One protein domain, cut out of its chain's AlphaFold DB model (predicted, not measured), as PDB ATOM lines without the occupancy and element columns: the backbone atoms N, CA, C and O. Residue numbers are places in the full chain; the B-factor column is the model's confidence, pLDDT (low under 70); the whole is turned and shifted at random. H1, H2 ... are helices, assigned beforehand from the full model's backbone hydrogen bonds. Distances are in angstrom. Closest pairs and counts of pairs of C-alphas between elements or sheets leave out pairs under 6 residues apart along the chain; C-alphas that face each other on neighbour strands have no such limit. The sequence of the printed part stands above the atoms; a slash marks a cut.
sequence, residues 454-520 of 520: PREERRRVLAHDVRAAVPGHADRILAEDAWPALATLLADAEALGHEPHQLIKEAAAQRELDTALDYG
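This is residues 454 to 520 of the 520 residues of the protein "Relaxase/Mobilisation nuclease domain-containing protein" of Streptomyces sp. 2131.1 (UniProt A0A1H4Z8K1). Three helices pack on H1: H2 folds back along it as a helical hairpin, H3 crosses it near a right angle, and the first part of H4 packs slantwise on it. H4 runs on past this core to H5, whose residues 515 to 519 stick out with Gly 520. The 67 printed residues hold five named helices, H1 to H5 in chain order, with no named strand: all helix, the packing mostly crossed, at tilts that are not shallow. The whole is compact, with a radius of gyration of the C-alphas of 11.8 A, yet elongated, spanning 34 by 22 by 17 A.

Find C-alpha 456 at (114.161, 164.868, 165.300); from there H1, residues 456 to 469, runs 19.9 A. Next come H2, residues 474 to 479, and H3, residues 483 to 495, 18.3 A long. H4, residues 500 to 511, runs 16.5 A, and H5, residues 513 to 519, ends at C-alpha 519, (102.008, 158.793, 137.281).

Start at the hub, H1. Its residues 463 to 467 touch H2, closest at the C-alphas of Arg 467 and Ala 474, 5.0 A; the tilt of 36 degrees, opposite ways, is only just steep. Its residues 459 to 463 touch H3, about perpendicular at 87 degrees, closest at the C-alphas of Arg 459 and Ala 487, 6.1 A. Residues 500 to 505 of H4 touch H1 at a steep tilt of 45 degrees, the same way, closest at the C-alphas of Asp 465 and His 501, 5.1 A. H3 and H4 touch only at the corner, closest at the C-alphas of Leu 490 and Pro 500, 5.5 A. H4 and H5 meet only through their link. In H1 to H4 every O i to N i+4 pair is within hydrogen-bond range; in H5 it is 0 of 3, and 0 of 4 for O i to N i+3.

Look from Gly 497 to Asp 518 for the two C-alphas farthest apart, 35.1 A. The printed part has no cut, and its four links between helices are tight. Mean pLDDT of the printed part is 83.8; residues 510 to 520 are under 70.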
ATOM      1  N   PRO A 454     111.451 170.746 162.028       93.50
ATOM      2  CA  PRO A 454     111.431 170.486 163.460       93.50
ATOM      3  C   PRO A 454     112.558 169.548 163.904       93.50
ATOM      4  O   PRO A 454     113.090 168.749 163.127       93.50
ATOM      5  N   ARG A 455     112.887 169.591 165.201       94.19
ATOM      6  CA  ARG A 455     113.844 168.652 165.807       94.19
ATOM      7  C   ARG A 455     113.391 167.204 165.607       94.19
ATOM      8  O   ARG A 455     112.197 166.910 165.569       94.19
ATOM      9  N   GLU A 456     114.362 166.297 165.570       93.00
ATOM     10  CA  GLU A 456     114.161 164.868 165.300       93.00
ATOM     11  C   GLU A 456     113.081 164.214 166.176       93.00
ATOM     12  O   GLU A 456     112.237 163.479 165.670       93.00
ATOM     13  N   GLU A 457     113.046 164.531 167.472       93.88
ATOM     14  CA  GLU A 457     112.025 164.025 168.400       93.88
ATOM     15  C   GLU A 457     110.606 164.401 167.960       93.88
ATOM     16  O   GLU A 457     109.719 163.551 167.920       93.88
ATOM     17  N   ARG A 458     110.396 165.660 167.554       93.69
ATOM     18  CA  ARG A 458     109.090 166.138 167.091       93.69
ATOM     19  C   ARG A 458     108.709 165.528 165.748       93.69
ATOM     20  O   ARG A 458     107.557 165.148 165.566       93.69
ATOM     21  N   ARG A 459     109.672 165.359 164.836       93.88
ATOM     22  CA  ARG A 459     109.432 164.680 163.552       93.88
ATOM     23  C   ARG A 459     108.968 163.240 163.738       93.88
ATOM     24  O   ARG A 459     108.122 162.787 162.979       93.88
ATOM     25  N   ARG A 460     109.464 162.530 164.754       94.06
ATOM     26  CA  ARG A 460     108.998 161.166 165.065       94.06
ATOM     27  C   ARG A 460     107.541 161.129 165.518       94.06
ATOM     28  O   ARG A 460     106.833 160.207 165.128       94.06
ATOM     29  N   VAL A 461     107.097 162.125 166.289       94.12
ATOM     30  CA  VAL A 461     105.684 162.265 166.687       94.12
ATOM     31  C   VAL A 461     104.813 162.507 165.456       94.12
ATOM     32  O   VAL A 461     103.895 161.739 165.203       94.12
ATOM     33  N   LEU A 462     105.175 163.473 164.612       94.94
ATOM     34  CA  LEU A 462     104.427 163.755 163.382       94.94
ATOM     35  C   LEU A 462     104.434 162.566 162.406       94.94
ATOM     36  O   LEU A 462     103.441 162.297 161.740       94.94
ATOM     37  N   ALA A 463     105.527 161.800 162.342       95.00
ATOM     38  CA  ALA A 463     105.579 160.571 161.555       95.00
ATOM     39  C   ALA A 463     104.629 159.486 162.091       95.00
ATOM     40  O   ALA A 463     104.156 158.649 161.322       95.00
ATOM     41  N   HIS A 464     104.362 159.466 163.400       94.12
ATOM     42  CA  HIS A 464     103.330 158.606 163.973       94.12
ATOM     43  C   HIS A 464     101.934 159.070 163.544       94.12
ATOM     44  O   HIS A 464     101.147 158.235 163.105       94.12
ATOM     45  N   ASP A 465     101.668 160.379 163.560       93.44
ATOM     46  CA  ASP A 465     100.388 160.941 163.105       93.44
ATOM     47  C   ASP A 465     100.115 160.629 161.627       93.44
ATOM     48  O   ASP A 465      99.003 160.226 161.282       93.44
ATOM     49  N   VAL A 466     101.139 160.718 160.765       93.69
ATOM     50  CA  VAL A 466     101.064 160.303 159.351       93.69
ATOM     51  C   VAL A 466     100.741 158.813 159.228       93.69
ATOM     52  O   VAL A 466      99.821 158.448 158.500       93.69
ATOM     53  N   ARG A 467     101.448 157.939 159.960       94.81
ATOM     54  CA  ARG A 467     101.169 156.489 159.954       94.81
ATOM     55  C   ARG A 467      99.767 156.156 160.450       94.81
ATOM     56  O   ARG A 467      99.156 155.229 159.933       94.81
ATOM     57  N   ALA A 468      99.261 156.899 161.429       92.19
ATOM     58  CA  ALA A 468      97.916 156.715 161.949       92.19
ATOM     59  C   ALA A 468      96.841 157.216 160.970       92.19
ATOM     60  O   ALA A 468      95.800 156.580 160.833       92.19
ATOM     61  N   ALA A 469      97.077 158.347 160.298       91.88
ATOM     62  CA  ALA A 469      96.117 158.947 159.372       91.88
ATOM     63  C   ALA A 469      96.027 158.190 158.040       91.88
ATOM     64  O   ALA A 469      94.930 157.976 157.529       91.88
ATOM     65  N   VAL A 470      97.171 157.776 157.484       90.94
ATOM     66  CA  VAL A 470      97.283 157.167 156.148       90.94
ATOM     67  C   VAL A 470      98.210 155.943 156.154       90.94
ATOM     68  O   VAL A 470      99.248 155.939 155.488       90.94
ATOM     69  N   PRO A 471      97.858 154.862 156.874       90.75
ATOM     70  CA  PRO A 471      98.755 153.724 157.088       90.75
ATOM     71  C   PRO A 471      99.261 153.076 155.791       90.75
ATOM     72  O   PRO A 471     100.413 152.659 155.737       90.75
ATOM     73  N   GLY A 472      98.445 153.037 154.730       88.69
ATOM     74  CA  GLY A 472      98.828 152.458 153.435       88.69
ATOM     75  C   GLY A 472      99.854 153.271 152.632       88.69
ATOM     76  O   GLY A 472     100.520 152.715 151.762       88.69
ATOM     77  N   HIS A 473     100.014 154.565 152.934       87.44
ATOM     78  CA  HIS A 473     100.883 155.487 152.182       87.44
ATOM     79  C   HIS A 473     102.030 156.061 153.021       87.44
ATOM     80  O   HIS A 473     102.964 156.651 152.476       87.44
ATOM     81  N   ALA A 474     101.989 155.873 154.339       91.44
ATOM     82  CA  ALA A 474     102.891 156.530 155.271       91.44
ATOM     83  C   ALA A 474     104.371 156.229 155.020       91.44
ATOM     84  O   ALA A 474     105.175 157.153 155.016       91.44
ATOM     85  N   ASP A 475     104.747 154.974 154.762       91.62
ATOM     86  CA  ASP A 475     106.160 154.632 154.544       91.62
ATOM     87  C   ASP A 475     106.740 155.313 153.299       91.62
ATOM     88  O   ASP A 475     107.909 155.692 153.299       91.62
ATOM     89  N   ARG A 476     105.917 155.543 152.269       90.12
ATOM     90  CA  ARG A 476     106.320 156.294 151.075       90.12
ATOM     91  C   ARG A 476     106.490 157.773 151.392       90.12
ATOM     92  O   ARG A 476     107.568 158.308 151.170       90.12
ATOM     93  N   ILE A 477     105.469 158.394 151.988       90.25
ATOM     94  CA  ILE A 477     105.480 159.817 152.368       90.25
ATOM     95  C   ILE A 477     106.693 160.134 153.250       90.25
ATOM     96  O   ILE A 477     107.360 161.146 153.065       90.25
ATOM     97  N   LEU A 478     106.996 159.258 154.213       94.00
ATOM     98  CA  LEU A 478     108.107 159.434 155.146       94.00
ATOM     99  C   LEU A 478     109.484 159.178 154.512       94.00
ATOM    100  O   LEU A 478     110.487 159.627 155.068       94.00
ATOM    101  N   ALA A 479     109.544 158.459 153.388       93.12
ATOM    102  CA  ALA A 479     110.772 158.208 152.636       93.12
ATOM    103  C   ALA A 479     111.079 159.301 151.596       93.12
ATOM    104  O   ALA A 479     112.205 159.367 151.109       93.12
ATOM    105  N   GLU A 480     110.110 160.150 151.250       92.12
ATOM    106  CA  GLU A 480     110.298 161.227 150.280       92.12
ATOM    107  C   GLU A 480     111.214 162.341 150.805       92.12
ATOM    108  O   GLU A 480     111.123 162.776 151.956       92.12
ATOM    109  N   ASP A 481     112.019 162.922 149.910       90.44
ATOM    110  CA  ASP A 481     112.877 164.078 150.212       90.44
ATOM    111  C   ASP A 481     112.090 165.299 150.718       90.44
ATOM    112  O   ASP A 481     112.668 166.227 151.296       90.44
ATOM    113  N   ALA A 482     110.781 165.348 150.459       89.88
ATOM    114  CA  ALA A 482     109.871 166.397 150.903       89.88
ATOM    115  C   ALA A 482     109.386 166.221 152.355       89.88
ATOM    116  O   ALA A 482     108.882 167.190 152.928       89.88
ATOM    117  N   TRP A 483     109.594 165.056 152.988       94.75
ATOM    118  CA  TRP A 483     109.144 164.790 154.361       94.75
ATOM    119  C   TRP A 483     109.539 165.886 155.370       94.75
ATOM    120  O   TRP A 483     108.670 166.343 156.117       94.75
ATOM    121  N   PRO A 484     110.786 166.403 155.388       95.12
ATOM    122  CA  PRO A 484     111.157 167.460 156.324       95.12
ATOM    123  C   PRO A 484     110.336 168.745 156.167       95.12
ATOM    124  O   PRO A 484     110.120 169.419 157.171       95.12
ATOM    125  N   ALA A 485     109.874 169.072 154.951       94.19
ATOM    126  CA  ALA A 485     108.997 170.217 154.698       94.19
ATOM    127  C   ALA A 485     107.559 169.953 155.158       94.19
ATOM    128  O   ALA A 485     106.957 170.824 155.784       94.19
ATOM    129  N   LEU A 486     107.023 168.754 154.896       93.75
ATOM    130  CA  LEU A 486     105.703 168.358 155.392       93.75
ATOM    131  C   LEU A 486     105.668 168.372 156.926       93.75
ATOM    132  O   LEU A 486     104.728 168.895 157.514       93.75
ATOM    133  N   ALA A 487     106.719 167.876 157.582       95.75
ATOM    134  CA  ALA A 487     106.839 167.933 159.034       95.75
ATOM    135  C   ALA A 487     106.819 169.377 159.571       95.75
ATOM    136  O   ALA A 487     106.200 169.630 160.602       95.75
ATOM    137  N   THR A 488     107.451 170.331 158.875       96.12
ATOM    138  CA  THR A 488     107.357 171.762 159.214       96.12
ATOM    139  C   THR A 488     105.926 172.271 159.085       96.12
ATOM    140  O   THR A 488     105.423 172.871 160.027       96.12
ATOM    141  N   LEU A 489     105.244 171.986 157.968       92.50
ATOM    142  CA  LEU A 489     103.852 172.408 157.756       92.50
ATOM    143  C   LEU A 489     102.907 171.866 158.832       92.50
ATOM    144  O   LEU A 489     102.074 172.606 159.346       92.50
ATOM    145  N   LEU A 490     103.046 170.589 159.195       94.50
ATOM    146  CA  LEU A 490     102.226 169.968 160.235       94.50
ATOM    147  C   LEU A 490     102.503 170.580 161.615       94.50
ATOM    148  O   LEU A 490     101.563 170.836 162.362       94.50
ATOM    149  N   ALA A 491     103.769 170.861 161.937       94.12
ATOM    150  CA  ALA A 491     104.134 171.536 163.181       94.12
ATOM    151  C   ALA A 491     103.597 172.977 163.241       94.12
ATOM    152  O   ALA A 491     103.096 173.396 164.285       94.12
ATOM    153  N   ASP A 492     103.677 173.721 162.133       92.12
ATOM    154  CA  ASP A 492     103.148 175.084 162.022       92.12
ATOM    155  C   ASP A 492     101.612 175.081 162.163       92.12
ATOM    156  O   ASP A 492     101.052 175.903 162.889       92.12
ATOM    157  N   ALA A 493     100.922 174.120 161.539       89.50
ATOM    158  CA  ALA A 493      99.473 173.957 161.661       89.50
ATOM    159  C   ALA A 493      99.043 173.622 163.098       89.50
ATOM    160  O   ALA A 493      98.075 174.186 163.610       89.50
ATOM    161  N   GLU A 494      99.789 172.753 163.777       91.75
ATOM    162  CA  GLU A 494      99.546 172.418 165.181       91.75
ATOM    163  C   GLU A 494      99.767 173.613 166.109       91.75
ATOM    164  O   GLU A 494      98.968 173.856 167.013       91.75
ATOM    165  N   ALA A 495     100.799 174.421 165.853       91.00
ATOM    166  CA  ALA A 495     101.033 175.666 166.584       91.00
ATOM    167  C   ALA A 495      99.890 176.684 166.399       91.00
ATOM    168  O   ALA A 495      99.648 177.509 167.279       91.00
ATOM    169  N   LEU A 496      99.162 176.601 165.281       89.69
ATOM    170  CA  LEU A 496      97.953 177.378 164.999       89.69
ATOM    171  C   LEU A 496      96.665 176.740 165.561       89.69
ATOM    172  O   LEU A 496      95.583 177.299 165.375       89.69
ATOM    173  N   GLY A 497      96.771 175.614 166.275       90.50
ATOM    174  CA  GLY A 497      95.660 174.938 166.947       90.50
ATOM    175  C   GLY A 497      94.929 173.894 166.101       90.50
ATOM    176  O   GLY A 497      93.858 173.447 166.505       90.50
ATOM    177  N   HIS A 498      95.470 173.511 164.943       90.31
ATOM    178  CA  HIS A 498      94.928 172.411 164.145       90.31
ATOM    179  C   HIS A 498      95.459 171.054 164.626       90.31
ATOM    180  O   HIS A 498      96.543 170.972 165.194       90.31
ATOM    181  N   GLU A 499      94.728 169.970 164.368       90.50
ATOM    182  CA  GLU A 499      95.194 168.610 164.665       90.50
ATOM    183  C   GLU A 499      95.858 167.995 163.417       90.50
ATOM    184  O   GLU A 499      95.148 167.693 162.451       90.50
ATOM    185  N   PRO A 500      97.191 167.764 163.401       90.00
ATOM    186  CA  PRO A 500      97.902 167.239 162.228       90.00
ATOM    187  C   PRO A 500      97.299 165.954 161.663       90.00
ATOM    188  O   PRO A 500      97.153 165.814 160.452       90.00
ATOM    189  N   HIS A 501      96.899 165.033 162.541       89.38
ATOM    190  CA  HIS A 501      96.252 163.783 162.155       89.38
ATOM    191  C   HIS A 501      94.963 164.008 161.344       89.38
ATOM    192  O   HIS A 501      94.780 163.363 160.311       89.38
ATOM    193  N   GLN A 502      94.091 164.928 161.780       87.94
ATOM    194  CA  GLN A 502      92.837 165.216 161.075       87.94
ATOM    195  C   GLN A 502      93.104 165.877 159.727       87.94
ATOM    196  O   GLN A 502      92.556 165.431 158.725       87.94
ATOM    197  N   LEU A 503      94.022 166.847 159.675       86.62
ATOM    198  CA  LEU A 503      94.394 167.514 158.423       86.62
ATOM    199  C   LEU A 503      94.914 166.529 157.370       86.62
ATOM    200  O   LEU A 503      94.535 166.606 156.204       86.62
ATOM    201  N   ILE A 504      95.764 165.577 157.771       89.56
ATOM    202  CA  ILE A 504      96.281 164.550 156.854       89.56
ATOM    203  C   ILE A 504      95.144 163.650 156.369       89.56
ATOM    204  O   ILE A 504      95.090 163.314 155.188       89.56
ATOM    205  N   LYS A 505      94.231 163.261 157.264       86.62
ATOM    206  CA  LYS A 505      93.097 162.400 156.927       86.62
ATOM    207  C   LYS A 505      92.122 163.087 155.968       86.62
ATOM    208  O   LYS A 505      91.698 162.466 154.999       86.62
ATOM    209  N   GLU A 506      91.809 164.357 156.208       81.94
ATOM    210  CA  GLU A 506      90.974 165.185 155.333       81.94
ATOM    211  C   GLU A 506      91.623 165.352 153.954       81.94
ATOM    212  O   GLU A 506      90.995 165.052 152.939       81.94
ATOM    213  N   ALA A 507      92.910 165.713 153.910       80.31
ATOM    214  CA  ALA A 507      93.652 165.854 152.659       80.31
ATOM    215  C   ALA A 507      93.737 164.534 151.869       80.31
ATOM    216  O   ALA A 507      93.643 164.532 150.641       80.31
ATOM    217  N   ALA A 508      93.899 163.404 152.559       80.69
ATOM    218  CA  ALA A 508      93.938 162.081 151.943       80.69
ATOM    219  C   ALA A 508      92.575 161.642 151.392       80.69
ATOM    220  O   ALA A 508      92.522 161.048 150.316       80.69
ATOM    221  N   ALA A 509      91.491 161.949 152.112       74.25
ATOM    222  CA  ALA A 509      90.127 161.649 151.686       74.25
ATOM    223  C   ALA A 509      89.726 162.459 150.448       74.25
ATOM    224  O   ALA A 509      89.107 161.912 149.544       74.25
ATOM    225  N   GLN A 510      90.126 163.730 150.381       66.06
ATOM    226  CA  GLN A 510      89.864 164.577 149.219       66.06
ATOM    227  C   GLN A 510      90.647 164.128 147.986       66.06
ATOM    228  O   GLN A 510      90.137 164.214 146.883       66.06
ATOM    229  N   ARG A 511      91.894 163.666 148.131       63.94
ATOM    230  CA  ARG A 511      92.810 163.515 146.984       63.94
ATOM    231  C   ARG A 511      92.898 162.116 146.375       63.94
ATOM    232  O   ARG A 511      93.713 161.947 145.473       63.94
ATOM    233  N   GLU A 512      92.099 161.150 146.840       56.56
ATOM    234  CA  GLU A 512      92.152 159.730 146.438       56.56
ATOM    235  C   GLU A 512      93.595 159.257 146.163       56.56
ATOM    236  O   GLU A 512      93.982 159.013 145.015       56.56
ATOM    237  N   LEU A 513      94.420 159.167 147.216       53.41
ATOM    238  CA  LEU A 513      95.863 158.859 147.127       53.41
ATOM    239  C   LEU A 513      96.193 157.589 146.313       53.41
ATOM    240  O   LEU A 513      97.295 157.469 145.778       53.41
ATOM    241  N   ASP A 514      95.240 156.668 146.169       44.28
ATOM    242  CA  ASP A 514      95.384 155.432 145.393       44.28
ATOM    243  C   ASP A 514      95.440 155.671 143.877       44.28
ATOM    244  O   ASP A 514      95.971 154.860 143.125       44.28
ATOM    245  N   THR A 515      94.953 156.814 143.408       46.69
ATOM    246  CA  THR A 515      94.885 157.139 141.981       46.69
ATOM    247  C   THR A 515      96.065 157.987 141.486       46.69
ATOM    248  O   THR A 515      96.244 158.180 140.281       46.69
ATOM    249  N   ALA A 516      96.896 158.498 142.401       42.72
ATOM    250  CA  ALA A 516      98.177 159.137 142.082       42.72
ATOM    251  C   ALA A 516      99.263 158.115 141.676       42.72
ATOM    252  O   ALA A 516     100.327 158.500 141.198       42.72
ATOM    253  N   LEU A 517      98.983 156.814 141.840       38.69
ATOM    254  CA  LEU A 517      99.889 155.697 141.557       38.69
ATOM    255  C   LEU A 517     100.158 155.450 140.061       38.69
ATOM    256  O   LEU A 517     101.140 154.788 139.744       38.69
ATOM    257  N   ASP A 518      99.354 156.014 139.156       34.03
ATOM    258  CA  ASP A 518      99.516 155.835 137.701       34.03
ATOM    259  C   ASP A 518     100.493 156.837 137.042       34.03
ATOM    260  O   ASP A 518     100.655 156.822 135.821       34.03
ATOM    261  N   TYR A 519     101.140 157.722 137.814       33.69
ATOM    262  CA  TYR A 519     102.008 158.793 137.281       33.69
ATOM    263  C   TYR A 519     103.403 158.883 137.926       33.69
ATOM    264  O   TYR A 519     104.013 159.953 137.895       33.69
ATOM    265  N   GLY A 520     103.906 157.781 138.492       28.91
ATOM    266  CA  GLY A 520     105.308 157.646 138.915       28.91
ATOM    267  C   GLY A 520     106.242 157.286 137.768       28.91
ATOM    268  O   GLY A 520     105.912 156.317 137.047       28.91
TER     269      GLY A 520